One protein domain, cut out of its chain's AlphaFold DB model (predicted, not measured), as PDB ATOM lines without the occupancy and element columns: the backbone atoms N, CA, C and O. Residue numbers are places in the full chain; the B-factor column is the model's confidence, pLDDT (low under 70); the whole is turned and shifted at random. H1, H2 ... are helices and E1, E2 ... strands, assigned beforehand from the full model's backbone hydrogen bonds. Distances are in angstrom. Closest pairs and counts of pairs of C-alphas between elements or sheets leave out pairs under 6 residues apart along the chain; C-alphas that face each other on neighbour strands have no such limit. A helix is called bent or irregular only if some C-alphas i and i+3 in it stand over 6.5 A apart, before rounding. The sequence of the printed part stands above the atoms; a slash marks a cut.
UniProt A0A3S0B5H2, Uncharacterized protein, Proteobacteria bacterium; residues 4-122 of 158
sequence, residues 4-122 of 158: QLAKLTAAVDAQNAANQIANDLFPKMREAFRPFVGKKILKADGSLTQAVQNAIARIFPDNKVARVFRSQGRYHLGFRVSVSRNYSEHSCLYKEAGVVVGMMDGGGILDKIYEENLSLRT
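What this domain is: This is residues 4 to 122 of the 158 residues of an uncharacterized protein of Proteobacteria bacterium (UniProt A0A3S0B5H2). A long ribbon of two antiparallel strands, E2 and E3, runs side by side with one long helix, H1. At one end of the ribbon the short strands E1 and E4 widen it into a twisted sheet, and the short helix H2 packs on H1 near that same end. The printed part has 119 residues, with two named helices and then four named strands, in the order H1 H2 E1 E2 E3 E4; the sheet runs E1 E2 E3 E4, all antiparallel, and the class is mixed, helices and strands. The whole is elongated, 49 by 30 by 29 A, and only just compact, close to loose, with a radius of gyration of the C-alphas of 16.0 A.

How they stand to each other: E1, residues 69 to 71, E2, 74 to 88, E3, 91 to 104, and E4, 110 to 113, form a meander, each strand the antiparallel neighbour of the one before, linked as hairpins. N 69 and O 76 of E1 and E2 are 3.3 A apart, N 81 and O 97 of E2 and E3 2.9 A, and N 103 and O 112 of E3 and E4 2.9 A. E2 bends by 53 degrees at residue 77 and E3 by 60 degrees at residue 101. H1, residues 4 to 36, is on the sheet, at the sheet's level with a height of 3.1 A; its closest C-alphas to E3 are those of Gln 15 and Lys 95, 5.3 A. H2, residues 50 to 59, is not on the sheet; H1 touches it with residues 25 to 33 alone, closest at the C-alphas of Ala 32 and Ala 55, 6.2 A, at a steep tilt of 50 degrees, opposite ways. O i to N i+4 pairs are within hydrogen-bond range in 25 of 29 for H1 and 5 of 6 for H2.

Where its parts are: E2 is 41.9 A long and E3 38.6 A. H1 spans 46.1 A from C-alpha 4 at (5.049, -40.948, 30.502), with a kink of 38 degrees near residue 28, and is only just irregular: C-alphas 32 and 35 are 6.9 A apart. H2 is 14.5 A long, E1 6.7 A, and E4 7.6 A, ending at C-alpha 113 (36.424, -45.521, 4.902).

The domain as a whole: The two C-alphas farthest apart are those of Gln 4 and Gly 38, 49.4 A. The printed part has no cut; the link from H1 to H2, 13 residues, is long. Residues 61 to 74 are under pLDDT 70.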
ATOM      1  N   GLN A   4       3.968 -39.971  30.645       92.19
ATOM      2  CA  GLN A   4       5.049 -40.948  30.502       92.19
ATOM      3  C   GLN A   4       4.961 -41.721  29.182       92.19
ATOM      4  O   GLN A   4       5.987 -41.942  28.536       92.19
ATOM      5  N   LEU A   5       3.745 -42.094  28.769       94.50
ATOM      6  CA  LEU A   5       3.508 -42.761  27.491       94.50
ATOM      7  C   LEU A   5       3.803 -41.808  26.330       94.50
ATOM      8  O   LEU A   5       4.547 -42.176  25.432       94.50
ATOM      9  N   ALA A   6       3.329 -40.560  26.404       95.19
ATOM     10  CA  ALA A   6       3.606 -39.520  25.410       95.19
ATOM     11  C   ALA A   6       5.114 -39.326  25.185       95.19
ATOM     12  O   ALA A   6       5.602 -39.339  24.053       95.19
ATOM     13  N   LYS A   7       5.868 -39.208  26.284       96.56
ATOM     14  CA  LYS A   7       7.325 -39.066  26.254       96.56
ATOM     15  C   LYS A   7       8.013 -40.298  25.665       96.56
ATOM     16  O   LYS A   7       8.988 -40.149  24.932       96.56
ATOM     17  N   LEU A   8       7.538 -41.505  25.980       96.75
ATOM     18  CA  LEU A   8       8.097 -42.735  25.421       96.75
ATOM     19  C   LEU A   8       7.824 -42.848  23.918       96.75
ATOM     20  O   LEU A   8       8.758 -43.112  23.167       96.75
ATOM     21  N   THR A   9       6.595 -42.589  23.478       97.06
ATOM     22  CA  THR A   9       6.225 -42.591  22.058       97.06
ATOM     23  C   THR A   9       7.093 -41.621  21.262       97.06
ATOM     24  O   THR A   9       7.706 -42.019  20.275       97.06
ATOM     25  N   ALA A  10       7.247 -40.381  21.742       96.44
ATOM     26  CA  ALA A  10       8.122 -39.399  21.106       96.44
ATOM     27  C   ALA A  10       9.595 -39.850  21.072       96.44
ATOM     28  O   ALA A  10      10.302 -39.577  20.106       96.44
ATOM     29  N   ALA A  11      10.069 -40.550  22.110       97.19
ATOM     30  CA  ALA A  11      11.439 -41.057  22.168       97.19
ATOM     31  C   ALA A  11      11.697 -42.183  21.162       97.19
ATOM     32  O   ALA A  11      12.771 -42.210  20.564       97.19
ATOM     33  N   VAL A  12      10.737 -43.097  20.996       97.94
ATOM     34  CA  VAL A  12      10.803 -44.186  20.013       97.94
ATOM     35  C   VAL A  12      10.795 -43.614  18.599       97.94
ATOM     36  O   VAL A  12      11.691 -43.917  17.817       97.94
ATOM     37  N   ASP A  13       9.859 -42.708  18.307       96.88
ATOM     38  CA  ASP A  13       9.762 -42.059  16.998       96.88
ATOM     39  C   ASP A  13      11.033 -41.262  16.650       96.88
ATOM     40  O   ASP A  13      11.613 -41.433  15.576       96.88
ATOM     41  N   ALA A  14      11.546 -40.460  17.590       94.81
ATOM     42  CA  ALA A  14      12.790 -39.717  17.393       94.81
ATOM     43  C   ALA A  14      13.993 -40.643  17.137       94.81
ATOM     44  O   ALA A  14      14.833 -40.327  16.294       94.81
ATOM     45  N   GLN A  15      14.089 -41.780  17.838       96.94
ATOM     46  CA  GLN A  15      15.183 -42.736  17.649       96.94
ATOM     47  C   GLN A  15      15.098 -43.434  16.288       96.94
ATOM     48  O   GLN A  15      16.108 -43.507  15.590       96.94
ATOM     49  N   ASN A  16      13.910 -43.908  15.905       96.56
ATOM     50  CA  ASN A  16      13.668 -44.532  14.604       96.56
ATOM     51  C   ASN A  16      14.037 -43.578  13.467       96.56
ATOM     52  O   ASN A  16      14.806 -43.939  12.579       96.56
ATOM     53  N   ALA A  17      13.568 -42.331  13.543       93.62
ATOM     54  CA  ALA A  17      13.881 -41.302  12.562       93.62
ATOM     55  C   ALA A  17      15.383 -40.967  12.516       93.62
ATOM     56  O   ALA A  17      15.946 -40.848  11.429       93.62
ATOM     57  N   ALA A  18      16.051 -40.842  13.669       91.44
ATOM     58  CA  ALA A  18      17.492 -40.587  13.713       91.44
ATOM     59  C   ALA A  18      18.286 -41.729  13.063       91.44
ATOM     60  O   ALA A  18      19.187 -41.471  12.262       91.44
ATOM     61  N   ASN A  19      17.920 -42.978  13.361       95.00
ATOM     62  CA  ASN A  19      18.558 -44.162  12.794       95.00
ATOM     63  C   ASN A  19      18.300 -44.283  11.288       95.00
ATOM     64  O   ASN A  19      19.232 -44.566  10.541       95.00
ATOM     65  N   GLN A  20      17.078 -44.001  10.832       93.75
ATOM     66  CA  GLN A  20      16.730 -44.030   9.413       93.75
ATOM     67  C   GLN A  20      17.549 -43.004   8.631       93.75
ATOM     68  O   GLN A  20      18.234 -43.351   7.674       93.75
ATOM     69  N   ILE A  21      17.571 -41.758   9.107       90.56
ATOM     70  CA  ILE A  21      18.365 -40.695   8.489       90.56
ATOM     71  C   ILE A  21      19.855 -41.072   8.477       90.56
ATOM     72  O   ILE A  21      20.533 -40.842   7.481       90.56
ATOM     73  N   ALA A  22      20.381 -41.666   9.552       90.56
ATOM     74  CA  ALA A  22      21.766 -42.132   9.605       90.56
ATOM     75  C   ALA A  22      22.064 -43.238   8.573       90.56
ATOM     76  O   ALA A  22      23.073 -43.140   7.871       90.56
ATOM     77  N   ASN A  23      21.183 -44.234   8.440       92.44
ATOM     78  CA  ASN A  23      21.298 -45.289   7.427       92.44
ATOM     79  C   ASN A  23      21.269 -44.710   6.003       92.44
ATOM     80  O   ASN A  23      22.096 -45.091   5.178       92.44
ATOM     81  N   ASP A  24      20.387 -43.745   5.733       89.69
ATOM     82  CA  ASP A  24      20.241 -43.115   4.411       89.69
ATOM     83  C   ASP A  24      21.411 -42.184   4.060       89.69
ATOM     84  O   ASP A  24      21.767 -42.004   2.889       89.69
ATOM     85  N   LEU A  25      22.013 -41.551   5.070       87.56
ATOM     86  CA  LEU A  25      23.146 -40.646   4.896       87.56
ATOM     87  C   LEU A  25      24.455 -41.388   4.701       87.56
ATOM     88  O   LEU A  25      25.281 -40.946   3.905       87.56
ATOM     89  N   PHE A  26      24.665 -42.491   5.413       90.31
ATOM     90  CA  PHE A  26      25.927 -43.216   5.376       90.31
ATOM     91  C   PHE A  26      26.445 -43.538   3.963       90.31
ATOM     92  O   PHE A  26      27.600 -43.204   3.702       90.31
ATOM     93  N   PRO A  27      25.658 -44.092   3.017       92.06
ATOM     94  CA  PRO A  27      26.161 -44.368   1.672       92.06
ATOM     95  C   PRO A  27      26.583 -43.093   0.928       92.06
ATOM     96  O   PRO A  27      27.611 -43.106   0.253       92.06
ATOM     97  N   LYS A  28      25.860 -41.979   1.115       89.69
ATOM     98  CA  LYS A  28      26.190 -40.668   0.522       89.69
ATOM     99  C   LYS A  28      27.492 -40.118   1.098       89.69
ATOM    100  O   LYS A  28      28.334 -39.602   0.368       89.69
ATOM    101  N   MET A  29      27.673 -40.266   2.409       88.12
ATOM    102  CA  MET A  29      28.912 -39.899   3.090       88.12
ATOM    103  C   MET A  29      30.072 -40.766   2.604       88.12
ATOM    104  O   MET A  29      31.104 -40.237   2.211       88.12
ATOM    105  N   ARG A  30      29.907 -42.089   2.559       91.31
ATOM    106  CA  ARG A  30      30.930 -43.016   2.059       91.31
ATOM    107  C   ARG A  30      31.394 -42.625   0.655       91.31
ATOM    108  O   ARG A  30      32.592 -42.506   0.422       91.31
ATOM    109  N   GLU A  31      30.456 -42.375  -0.255       92.88
ATOM    110  CA  GLU A  31      30.760 -41.970  -1.629       92.88
ATOM    111  C   GLU A  31      31.501 -40.629  -1.689       92.88
ATOM    112  O   GLU A  31      32.552 -40.530  -2.322       92.88
ATOM    113  N   ALA A  32      31.014 -39.616  -0.973       90.75
ATOM    114  CA  ALA A  32      31.628 -38.293  -0.966       90.75
ATOM    115  C   ALA A  32      33.018 -38.269  -0.317       90.75
ATOM    116  O   ALA A  32      33.852 -37.443  -0.688       90.75
ATOM    117  N   PHE A  33      33.274 -39.157   0.648       91.75
ATOM    118  CA  PHE A  33      34.544 -39.220   1.368       91.75
ATOM    119  C   PHE A  33      35.589 -40.131   0.713       91.75
ATOM    120  O   PHE A  33      36.782 -39.956   0.961       91.75
ATOM    121  N   ARG A  34      35.180 -41.042  -0.180       94.62
ATOM    122  CA  ARG A  34      36.083 -41.960  -0.897       94.62
ATOM    123  C   ARG A  34      37.244 -41.257  -1.627       94.62
ATOM    124  O   ARG A  34      38.374 -41.724  -1.488       94.62
ATOM    125  N   PRO A  35      37.063 -40.109  -2.313       96.12
ATOM    126  CA  PRO A  35      38.167 -39.398  -2.968       96.12
ATOM    127  C   PRO A  35      39.206 -38.789  -2.014       96.12
ATOM    128  O   PRO A  35      40.230 -38.274  -2.479       96.12
ATOM    129  N   PHE A  36      38.930 -38.773  -0.707       95.25
ATOM    130  CA  PHE A  36      39.813 -38.217   0.317       95.25
ATOM    131  C   PHE A  36      40.651 -39.273   1.041       95.25
ATOM    132  O   PHE A  36      41.492 -38.901   1.856       95.25
ATOM    133  N   VAL A  37      40.467 -40.564   0.743       95.75
ATOM    134  CA  VAL A  37      41.321 -41.632   1.282       95.75
ATOM    135  C   VAL A  37      42.778 -41.385   0.869       95.75
ATOM    136  O   VAL A  37      43.058 -41.032  -0.277       95.75
ATOM    137  N   GLY A  38      43.696 -41.496   1.828       96.12
ATOM    138  CA  GLY A  38      45.114 -41.163   1.677       96.12
ATOM    139  C   GLY A  38      45.426 -39.661   1.675       96.12
ATOM    140  O   GLY A  38      46.586 -39.283   1.517       96.12
ATOM    141  N   LYS A  39      44.431 -38.781   1.856       95.81
ATOM    142  CA  LYS A  39      44.624 -37.321   1.891       95.81
ATOM    143  C   LYS A  39      44.441 -36.764   3.294       95.81
ATOM    144  O   LYS A  39      43.621 -37.239   4.077       95.81
ATOM    145  N   LYS A  40      45.174 -35.689   3.587       93.88
ATOM    146  CA  LYS A  40      45.007 -34.911   4.815       93.88
ATOM    147  C   LYS A  40      43.667 -34.170   4.796       93.88
ATOM    148  O   LYS A  40      43.437 -33.320   3.937       93.88
ATOM    149  N   ILE A  41      42.794 -34.496   5.747       91.50
ATOM    150  CA  ILE A  41      41.442 -33.931   5.876       91.50
ATOM    151  C   ILE A  41      41.246 -33.078   7.130       91.50
ATOM    152  O   ILE A  41      40.285 -32.312   7.185       91.50
ATOM    153  N   LEU A  42      42.170 -33.158   8.089       89.25
ATOM    154  CA  LEU A  42      42.231 -32.274   9.252       89.25
ATOM    155  C   LEU A  42      43.409 -31.304   9.153       89.25
ATOM    156  O   LEU A  42      44.530 -31.672   8.792       89.25
ATOM    157  N   LYS A  43      43.147 -30.050   9.509       87.12
ATOM    158  CA  LYS A  43      44.155 -29.014   9.719       87.12
ATOM    159  C   LYS A  43      44.781 -29.156  11.111       87.12
ATOM    160  O   LYS A  43      44.272 -29.871  11.971       87.12
ATOM    161  N   ALA A  44      45.893 -28.455  11.335       85.56
ATOM    162  CA  ALA A  44      46.600 -28.465  12.619       85.56
ATOM    163  C   ALA A  44      45.750 -27.920  13.784       85.56
ATOM    164  O   ALA A  44      45.935 -28.337  14.921       85.56
ATOM    165  N   ASP A  45      44.791 -27.037  13.489       83.75
ATOM    166  CA  ASP A  45      43.824 -26.493  14.452       83.75
ATOM    167  C   ASP A  45      42.671 -27.466  14.786       83.75
ATOM    168  O   ASP A  45      41.773 -27.125  15.552       83.75
ATOM    169  N   GLY A  46      42.670 -28.674  14.208       78.94
ATOM    170  CA  GLY A  46      41.615 -29.671  14.388       78.94
ATOM    171  C   GLY A  46      40.364 -29.442  13.533       78.94
ATOM    172  O   GLY A  46      39.426 -30.235  13.615       78.94
ATOM    173  N   SER A  47      40.329 -28.404  12.691       83.44
ATOM    174  CA  SER A  47      39.234 -28.168  11.748       83.44
ATOM    175  C   SER A  47      39.377 -29.002  10.469       83.44
ATOM    176  O   SER A  47      40.471 -29.408  10.075       83.44
ATOM    177  N   LEU A  48      38.257 -29.260   9.790       87.38
ATOM    178  CA  LEU A  48      38.254 -29.944   8.493       87.38
ATOM    179  C   LEU A  48      38.790 -29.033   7.378       87.38
ATOM    180  O   LEU A  48      38.630 -27.810   7.411       87.38
ATOM    181  N   THR A  49      39.401 -29.621   6.350       89.56
ATOM    182  CA  THR A  49      39.796 -28.874   5.146       89.56
ATOM    183  C   THR A  49      38.575 -28.355   4.381       89.56
ATOM    184  O   THR A  49      37.498 -28.951   4.421       89.56
ATOM    185  N   GLN A  50      38.741 -27.260   3.629       90.38
ATOM    186  CA  GLN A  50      37.639 -26.653   2.870       90.38
ATOM    187  C   GLN A  50      37.021 -27.631   1.861       90.38
ATOM    188  O   GLN A  50      35.809 -27.660   1.683       90.38
ATOM    189  N   ALA A  51      37.843 -28.469   1.221       88.56
ATOM    190  CA  ALA A  51      37.360 -29.471   0.274       88.56
ATOM    191  C   ALA A  51      36.396 -30.471   0.938       88.56
ATOM    192  O   ALA A  51      35.367 -30.817   0.361       88.56
ATOM    193  N   VAL A  52      36.697 -30.876   2.173       87.50
ATOM    194  CA  VAL A  52      35.842 -31.767   2.962       87.50
ATOM    195  C   VAL A  52      34.591 -31.043   3.449       87.50
ATOM    196  O   VAL A  52      33.497 -31.592   3.358       87.50
ATOM    197  N   GLN A  53      34.717 -29.795   3.901       86.56
ATOM    198  CA  GLN A  53      33.562 -28.970   4.271       86.56
ATOM    199  C   GLN A  53      32.591 -28.793   3.093       86.56
ATOM    200  O   GLN A  53      31.385 -28.946   3.264       86.56
ATOM    201  N   ASN A  54      33.107 -28.569   1.883       88.12
ATOM    202  CA  ASN A  54      32.297 -28.467   0.668       88.12
ATOM    203  C   ASN A  54      31.602 -29.796   0.324       88.12
ATOM    204  O   ASN A  54      30.453 -29.789  -0.109       88.12
ATOM    205  N   ALA A  55      32.272 -30.937   0.523       86.88
ATOM    206  CA  ALA A  55      31.664 -32.254   0.337       86.88
ATOM    207  C   ALA A  55      30.518 -32.494   1.337       86.88
ATOM    208  O   ALA A  55      29.449 -32.955   0.944       86.88
ATOM    209  N   ILE A  56      30.705 -32.107   2.604       83.50
ATOM    210  CA  ILE A  56      29.668 -32.173   3.646       83.50
ATOM    211  C   ILE A  56      28.478 -31.277   3.285       83.50
ATOM    212  O   ILE A  56      27.340 -31.734   3.349       83.50
ATOM    213  N   ALA A  57      28.722 -30.035   2.857       82.62
ATOM    214  CA  ALA A  57      27.668 -29.078   2.516       82.62
ATOM    215  C   ALA A  57      26.754 -29.566   1.376       82.62
ATOM    216  O   ALA A  57      25.562 -29.278   1.369       82.62
ATOM    217  N   ARG A  58      27.279 -30.364   0.436       84.44
ATOM    218  CA  ARG A  58      26.475 -30.980  -0.638       84.44
ATOM    219  C   ARG A  58      25.512 -32.053  -0.131       84.44
ATOM    220  O   ARG A  58      24.487 -32.295  -0.756       84.44
ATOM    221  N   ILE A  59      25.852 -32.712   0.973       82.25
ATOM    222  CA  ILE A  59      25.035 -33.771   1.586       82.25
ATOM    223  C   ILE A  59      24.048 -33.164   2.588       82.25
ATOM    224  O   ILE A  59      22.943 -33.674   2.769       82.25
ATOM    225  N   PHE A  60      24.445 -32.057   3.216       75.81
ATOM    226  CA  PHE A  60      23.693 -31.355   4.245       75.81
ATOM    227  C   PHE A  60      23.543 -29.870   3.898       75.81
ATOM    228  O   PHE A  60      24.275 -29.051   4.457       75.81
ATOM    229  N   PRO A  61      22.591 -29.502   3.025       62.22
ATOM    230  CA  PRO A  61      22.390 -28.102   2.661       62.22
ATOM    231  C   PRO A  61      22.004 -27.187   3.848       62.22
ATOM    232  O   PRO A  61      22.231 -25.987   3.759       62.22
ATOM    233  N   ASP A  62      21.549 -27.732   4.990       58.69
ATOM    234  CA  ASP A  62      20.988 -26.948   6.107       58.69
ATOM    235  C   ASP A  62      21.652 -27.201   7.484       58.69
ATOM    236  O   ASP A  62      21.051 -27.792   8.382       58.69
ATOM    237  N   ASN A  63      22.894 -26.738   7.689       46.25
ATOM    238  CA  ASN A  63      23.528 -26.573   9.019       46.25
ATOM    239  C   ASN A  63      23.486 -27.790   9.979       46.25
ATOM    240  O   ASN A  63      23.436 -27.637  11.204       46.25
ATOM    241  N   LYS A  64      23.562 -29.023   9.464       52.38
ATOM    242  CA  LYS A  64      23.734 -30.215  10.314       52.38
ATOM    243  C   LYS A  64      25.203 -30.359  10.723       52.38
ATOM    244  O   LYS A  64      26.103 -30.341   9.887       52.38
ATOM    245  N   VAL A  65      25.450 -30.477  12.029       52.75
ATOM    246  CA  VAL A  65      26.799 -30.417  12.614       52.75
ATOM    247  C   VAL A  65      27.551 -31.732  12.390       52.75
ATOM    248  O   VAL A  65      27.307 -32.737  13.059       52.75
ATOM    249  N   ALA A  66      28.526 -31.709  11.486       53.28
ATOM    250  CA  ALA A  66      29.597 -32.697  11.448       53.28
ATOM    251  C   ALA A  66      30.448 -32.588  12.723       53.28
ATOM    252  O   ALA A  66      30.917 -31.501  13.056       53.28
ATOM    253  N   ARG A  67      30.662 -33.696  13.444       62.25
ATOM    254  CA  ARG A  67      31.548 -33.723  14.619       62.25
ATOM    255  C   ARG A  67      32.581 -34.823  14.469       62.25
ATOM    256  O   ARG A  67      32.251 -35.998  14.559       62.25
ATOM    257  N   VAL A  68      33.838 -34.428  14.307       58.75
ATOM    258  CA  VAL A  68      34.979 -35.345  14.349       58.75
ATOM    259  C   VAL A  68      35.235 -35.745  15.802       58.75
ATOM    260  O   VAL A  68      35.317 -34.880  16.673       58.75
ATOM    261  N   PHE A  69      35.361 -37.046  16.066       62.66
ATOM    262  CA  PHE A  69      35.607 -37.567  17.411       62.66
ATOM    263  C   PHE A  69      36.993 -38.217  17.492       62.66
ATOM    264  O   PHE A  69      37.428 -38.931  16.586       62.66
ATOM    265  N   ARG A  70      37.689 -37.979  18.607       51.53
ATOM    266  CA  ARG A  70      38.992 -38.577  18.919       51.53
ATOM    267  C   ARG A  70      38.795 -39.779  19.842       51.53
ATOM    268  O   ARG A  70      38.155 -39.637  20.878       51.53
ATOM    269  N   SER A  71      39.378 -40.923  19.488       49.81
ATOM    270  CA  SER A  71      39.574 -42.062  20.393       49.81
ATOM    271  C   SER A  71      41.073 -42.389  20.460       49.81
ATOM    272  O   SER A  71      41.856 -41.862  19.672       49.81
ATOM    273  N   GLN A  72      41.529 -43.149  21.451       50.06
ATOM    274  CA  GLN A  72      42.962 -43.300  21.745       50.06
ATOM    275  C   GLN A  72      43.774 -43.804  20.531       50.06
ATOM    276  O   GLN A  72      43.491 -44.856  19.970       50.06
ATOM    277  N   GLY A  73      44.782 -43.028  20.111       58.84
ATOM    278  CA  GLY A  73      45.735 -43.367  19.040       58.84
ATOM    279  C   GLY A  73      45.216 -43.282  17.594       58.84
ATOM    280  O   GLY A  73      46.032 -43.203  16.677       58.84
ATOM    281  N   ARG A  74      43.895 -43.259  17.367       67.50
ATOM    282  CA  ARG A  74      43.264 -43.155  16.037       67.50
ATOM    283  C   ARG A  74      42.065 -42.214  16.068       67.50
ATOM    284  O   ARG A  74      41.262 -42.226  16.996       67.50
ATOM    285  N   TYR A  75      41.922 -41.399  15.033       81.19
ATOM    286  CA  TYR A  75      40.815 -40.453  14.947       81.19
ATOM    287  C   TYR A  75      39.682 -41.072  14.130       81.19
ATOM    288  O   TYR A  75      39.922 -41.723  13.118       81.19
ATOM    289  N   HIS A  76      38.436 -40.866  14.547       84.50
ATOM    290  CA  HIS A  76      37.277 -41.329  13.792       84.50
ATOM    291  C   HIS A  76      36.635 -40.144  13.089       84.50
ATOM    292  O   HIS A  76      36.275 -39.136  13.707       84.50
ATOM    293  N   LEU A  77      36.456 -40.278  11.780       85.31
ATOM    294  CA  LEU A  77      35.636 -39.352  11.025       85.31
ATOM    295  C   LEU A  77      34.171 -39.727  11.262       85.31
ATOM    296  O   LEU A  77      33.636 -40.640  10.635       85.31
ATOM    297  N   GLY A  78      33.561 -39.041  12.225       84.31
ATOM    298  CA  GLY A  78      32.185 -39.249  12.647       84.31
ATOM    299  C   GLY A  78      31.264 -38.089  12.281       84.31
ATOM    300  O   GLY A  78      31.689 -36.955  12.072       84.31
ATOM    301  N   PHE A  79      29.975 -38.388  12.230       80.19
ATOM    302  CA  PHE A  79      28.885 -37.434  12.103       80.19
ATOM    303  C   PHE A  79      27.782 -37.835  13.065       80.19
ATOM    304  O   PHE A  79      27.686 -38.990  13.488       80.19
ATOM    305  N   ARG A  80      26.950 -36.868  13.430       85.12
ATOM    306  CA  ARG A  80      25.839 -37.098  14.335       85.12
ATOM    307  C   ARG A  80      24.572 -36.541  13.723       85.12
ATOM    308  O   ARG A  80      24.508 -35.371  13.361       85.12
ATOM    309  N   VAL A  81      23.568 -37.396  13.625       83.94
ATOM    310  CA  VAL A  81      22.211 -37.013  13.259       83.94
ATOM    311  C   VAL A  81      21.453 -36.797  14.554       83.94
ATOM    312  O   VAL A  81      21.446 -37.692  15.389       83.94
ATOM    313  N   SER A  82      20.828 -35.634  14.723       88.06
ATOM    314  CA  SER A  82      19.955 -35.346  15.862       88.06
ATOM    315  C   SER A  82      18.538 -35.107  15.360       88.06
ATOM    316  O   SER A  82      18.336 -34.368  14.394       88.06
ATOM    317  N   VAL A  83      17.566 -35.758  15.991       89.81
ATOM    318  CA  VAL A  83      16.139 -35.608  15.701       89.81
ATOM    319  C   VAL A  83      15.426 -35.232  16.988       89.81
ATOM    320  O   VAL A  83      15.613 -35.884  18.018       89.81
ATOM    321  N   SER A  84      14.591 -34.198  16.921       93.06
ATOM    322  CA  SER A  84      13.733 -33.787  18.026       93.06
ATOM    323  C   SER A  84      12.275 -34.159  17.790       93.06
ATOM    324  O   SER A  84      11.785 -34.176  16.654       93.06
ATOM    325  N   ARG A  85      11.577 -34.459  18.886       94.06
ATOM    326  CA  ARG A  85      10.123 -34.655  18.918       94.06
ATOM    327  C   ARG A  85       9.527 -34.004  20.152       94.06
ATOM    328  O   ARG A  85      10.066 -34.136  21.253       94.06
ATOM    329  N   ASN A  86       8.404 -33.327  19.952       94.31
ATOM    330  CA  ASN A  86       7.608 -32.777  21.036       94.31
ATOM    331  C   ASN A  86       6.785 -33.900  21.669       94.31
ATOM    332  O   ASN A  86       6.227 -34.736  20.963       94.31
ATOM    333  N   TYR A  87       6.710 -33.916  22.995       94.00
ATOM    334  CA  TYR A  87       5.813 -34.811  23.737       94.00
ATOM    335  C   TYR A  87       4.799 -34.048  24.598       94.00
ATOM    336  O   TYR A  87       3.912 -34.652  25.199       94.00
ATOM    337  N   SER A  88       4.926 -32.723  24.645       93.56
ATOM    338  CA  SER A  88       3.938 -31.773  25.147       93.56
ATOM    339  C   SER A  88       4.089 -30.458  24.375       93.56
ATOM    340  O   SER A  88       5.017 -30.304  23.578       93.56
ATOM    341  N   GLU A  89       3.200 -29.500  24.623       92.44
ATOM    342  CA  GLU A  89       3.247 -28.167  24.006       92.44
ATOM    343  C   GLU A  89       4.554 -27.405  24.302       92.44
ATOM    344  O   GLU A  89       5.032 -26.633  23.475       92.44
ATOM    345  N   HIS A  90       5.170 -27.659  25.459       91.94
ATOM    346  CA  HIS A  90       6.352 -26.930  25.931       91.94
ATOM    347  C   HIS A  90       7.551 -27.843  26.195       91.94
ATOM    348  O   HIS A  90       8.478 -27.475  26.918       91.94
ATOM    349  N   SER A  91       7.543 -29.075  25.687       93.06
ATOM    350  CA  SER A  91       8.649 -30.001  25.919       93.06
ATOM    351  C   SER A  91       8.961 -30.855  24.706       93.06
ATOM    352  O   SER A  91       8.094 -31.518  24.132       93.06
ATOM    353  N   CYS A  92      10.249 -30.892  24.382       93.31
ATOM    354  CA  CYS A  92      10.816 -31.764  23.374       93.31
ATOM    355  C   CYS A  92      11.891 -32.665  23.979       93.31
ATOM    356  O   CYS A  92      12.436 -32.410  25.055       93.31
ATOM    357  N   LEU A  93      12.179 -33.749  23.275       94.19
ATOM    358  CA  LEU A  93      13.349 -34.576  23.510       94.19
ATOM    359  C   LEU A  93      14.153 -34.690  22.225       94.19
ATOM    360  O   LEU A  93      13.613 -34.502  21.134       94.19
ATOM    361  N   TYR A  94      15.421 -35.053  22.377       92.50
ATOM    362  CA  TYR A  94      16.349 -35.280  21.280       92.50
ATOM    363  C   TYR A  94      16.838 -36.721  21.318       92.50
ATOM    364  O   TYR A  94      17.131 -37.264  22.388       92.50
ATOM    365  N   LYS A  95      16.939 -37.330  20.141       93.88
ATOM    366  CA  LYS A  95      17.628 -38.599  19.929       93.88
ATOM    367  C   LYS A  95      18.683 -38.426  18.866       93.88
ATOM    368  O   LYS A  95      18.504 -37.672  17.913       93.88
ATOM    369  N   GLU A  96      19.794 -39.119  19.070       91.12
ATOM    370  CA  GLU A  96      20.966 -38.981  18.230       91.12
ATOM    371  C   GLU A  96      21.399 -40.342  17.698       91.12
ATOM    372  O   GLU A  96      21.363 -41.342  18.416       91.12
ATOM    373  N   ALA A  97      21.830 -40.358  16.441       89.75
ATOM    374  CA  ALA A  97      22.467 -41.498  15.804       89.75
ATOM    375  C   ALA A  97      23.868 -41.083  15.339       89.75
ATOM    376  O   ALA A  97      24.048 -40.036  14.707       89.75
ATOM    377  N   GLY A  98      24.870 -41.884  15.698       86.62
ATOM    378  CA  GLY A  98      26.252 -41.696  15.271       86.62
ATOM    379  C   GLY A  98      26.521 -42.409  13.950       86.62
ATOM    380  O   GLY A  98      26.107 -43.547  13.763       86.62
ATOM    381  N   VAL A  99      27.242 -41.745  13.051       85.81
ATOM    382  CA  VAL A  99      27.646 -42.262  11.741       85.81
ATOM    383  C   VAL A  99      29.160 -42.157  11.659       85.81
ATOM    384  O   VAL A  99      29.686 -41.052  11.567       85.81
ATOM    385  N   VAL A 100      29.876 -43.280  11.710       88.69
ATOM    386  CA  VAL A 100      31.336 -43.286  11.544       88.69
ATOM    387  C   VAL A 100      31.661 -43.652  10.103       88.69
ATOM    388  O   VAL A 100      31.401 -44.768   9.681       88.69
ATOM    389  N   VAL A 101      32.222 -42.709   9.347       87.94
ATOM    390  CA  VAL A 101      32.492 -42.856   7.906       87.94
ATOM    391  C   VAL A 101      33.858 -43.482   7.657       87.94
ATOM    392  O   VAL A 101      34.030 -44.226   6.696       87.94
ATOM    393  N   GLY A 102      34.832 -43.221   8.529       90.06
ATOM    394  CA  GLY A 102      36.186 -43.732   8.355       90.06
ATOM    395  C   GLY A 102      37.100 -43.494   9.545       90.06
ATOM    396  O   GLY A 102      36.705 -42.909  10.558       90.06
ATOM    397  N   MET A 103      38.338 -43.955   9.404       90.88
ATOM    398  CA  MET A 103      39.414 -43.743  10.368       90.88
ATOM    399  C   MET A 103      40.481 -42.832   9.778       90.88
ATOM    400  O   MET A 103      40.789 -42.905   8.592       90.88
ATOM    401  N   MET A 104      41.045 -41.988  10.628       89.50
ATOM    402  CA  MET A 104      42.166 -41.121  10.321       89.50
ATOM    403  C   MET A 104      43.363 -41.474  11.204       89.50
ATOM    404  O   MET A 104      43.211 -41.907  12.354       89.50
ATOM    405  N   ASP A 105      44.550 -41.247  10.661       89.06
ATOM    406  CA  ASP A 105      45.806 -41.376  11.389       89.06
ATOM    407  C   ASP A 105      46.054 -40.190  12.344       89.06
ATOM    408  O   ASP A 105      45.267 -39.242  12.441       89.06
ATOM    409  N   GLY A 106      47.183 -40.232  13.059       84.81
ATOM    410  CA  GLY A 106      47.605 -39.153  13.955       84.81
ATOM    411  C   GLY A 106      47.945 -37.827  13.259       84.81
ATOM    412  O   GLY A 106      47.983 -36.790  13.917       84.81
ATOM    413  N   GLY A 107      48.180 -37.852  11.945       87.50
ATOM    414  CA  GLY A 107      48.503 -36.693  11.112       87.50
ATOM    415  C   GLY A 107      47.286 -36.024  10.467       87.50
ATOM    416  O   GLY A 107      47.448 -34.999   9.790       87.50
ATOM    417  N   GLY A 108      46.084 -36.573  10.676       88.31
ATOM    418  CA  GLY A 108      44.838 -36.080  10.097       88.31
ATOM    419  C   GLY A 108      44.580 -36.558   8.666       88.31
ATOM    420  O   GLY A 108      43.800 -35.922   7.953       88.31
ATOM    421  N   ILE A 109      45.247 -37.626   8.226       92.88
ATOM    422  CA  ILE A 109      45.032 -38.285   6.934       92.88
ATOM    423  C   ILE A 109      43.917 -39.314   7.081       92.88
ATOM    424  O   ILE A 109      43.925 -40.099   8.024       92.88
ATOM    425  N   LEU A 110      42.956 -39.318   6.153       93.31
ATOM    426  CA  LEU A 110      41.913 -40.343   6.104       93.31
ATOM    427  C   LEU A 110      42.523 -41.664   5.615       93.31
ATOM    428  O   LEU A 110      42.747 -41.834   4.422       93.31
ATOM    429  N   ASP A 111      42.795 -42.581   6.539       93.88
ATOM    430  CA  ASP A 111      43.426 -43.880   6.277       93.88
ATOM    431  C   ASP A 111      42.480 -44.810   5.507       93.88
ATOM    432  O   ASP A 111      42.822 -45.354   4.460       93.88
ATOM    433  N   LYS A 112      41.231 -44.924   5.976       93.69
ATOM    434  CA  LYS A 112      40.200 -45.718   5.299       93.69
ATOM    435  C   LYS A 112      38.790 -45.224   5.574       93.69
ATOM    436  O   LYS A 112      38.532 -44.567   6.583       93.69
ATOM    437  N   ILE A 113      37.871 -45.634   4.709       93.75
ATOM    438  CA  ILE A 113      36.424 -45.521   4.902       93.75
ATOM    439  C   ILE A 113      35.825 -46.896   5.214       93.75
ATOM    440  O   ILE A 113      36.375 -47.925   4.824       93.75
ATOM    441  N   TYR A 114      34.719 -46.921   5.950       91.81
ATOM    442  CA  TYR A 114      33.958 -48.148   6.168       91.81
ATOM    443  C   TYR A 114      33.139 -48.466   4.914       91.81
ATOM    444  O   TYR A 114      32.382 -47.623   4.430       91.81
ATOM    445  N   GLU A 115      33.309 -49.673   4.378       89.25
ATOM    446  CA  GLU A 115      32.633 -50.102   3.146       89.25
ATOM    447  C   GLU A 115      31.279 -50.764   3.416       89.25
ATOM    448  O   GLU A 115      30.400 -50.720   2.560       89.25
ATOM    449  N   GLU A 116      31.060 -51.324   4.602       89.00
ATOM    450  CA  GLU A 116      29.782 -51.934   4.974       89.00
ATOM    451  C   GLU A 116      28.735 -50.864   5.285       89.00
ATOM    452  O   GLU A 116      29.032 -49.869   5.942       89.00
ATOM    453  N   ASN A 117      27.500 -51.062   4.810       85.56
ATOM    454  CA  ASN A 117      26.397 -50.158   5.131       85.56
ATOM    455  C   ASN A 117      26.101 -50.183   6.637       85.56
ATOM    456  O   ASN A 117      26.145 -51.238   7.270       85.56
ATOM    457  N   LEU A 118      25.702 -49.034   7.189       87.75
ATOM    458  CA  LEU A 118      25.086 -49.013   8.511       87.75
ATOM    459  C   LEU A 118      23.785 -49.820   8.496       87.75
ATOM    460  O   LEU A 118      22.983 -49.730   7.567       87.75
ATOM    461  N   SER A 119      23.588 -50.587   9.562       91.88
ATOM    462  CA  SER A 119      22.380 -51.368   9.821       91.88
ATOM    463  C   SER A 119      21.813 -50.969  11.184       91.88
ATOM    464  O   SER A 119      21.648 -51.781  12.093       91.88
ATOM    465  N   LEU A 120      21.581 -49.667  11.382       94.38
ATOM    466  CA  LEU A 120      20.904 -49.217  12.594       94.38
ATOM    467  C   LEU A 120      19.441 -49.649  12.521       94.38
ATOM    468  O   LEU A 120      18.779 -49.424  11.511       94.38
ATOM    469  N   ARG A 121      18.923 -50.238  13.596       96.88
ATOM    470  CA  ARG A 121      17.509 -50.617  13.698       96.88
ATOM    471  C   ARG A 121      16.600 -49.380  13.630       96.88
ATOM    472  O   ARG A 121      16.877 -48.402  14.319       96.88
ATOM    473  N   THR A 122      15.522 -49.409  12.847       96.75
ATOM    474  CA  THR A 122      14.627 -48.246  12.612       96.75
ATOM    475  C   THR A 122      13.156 -48.508  12.929       96.75
ATOM    476  O   THR A 122      12.309 -47.653  12.690       96.75
TER     477      THR A 122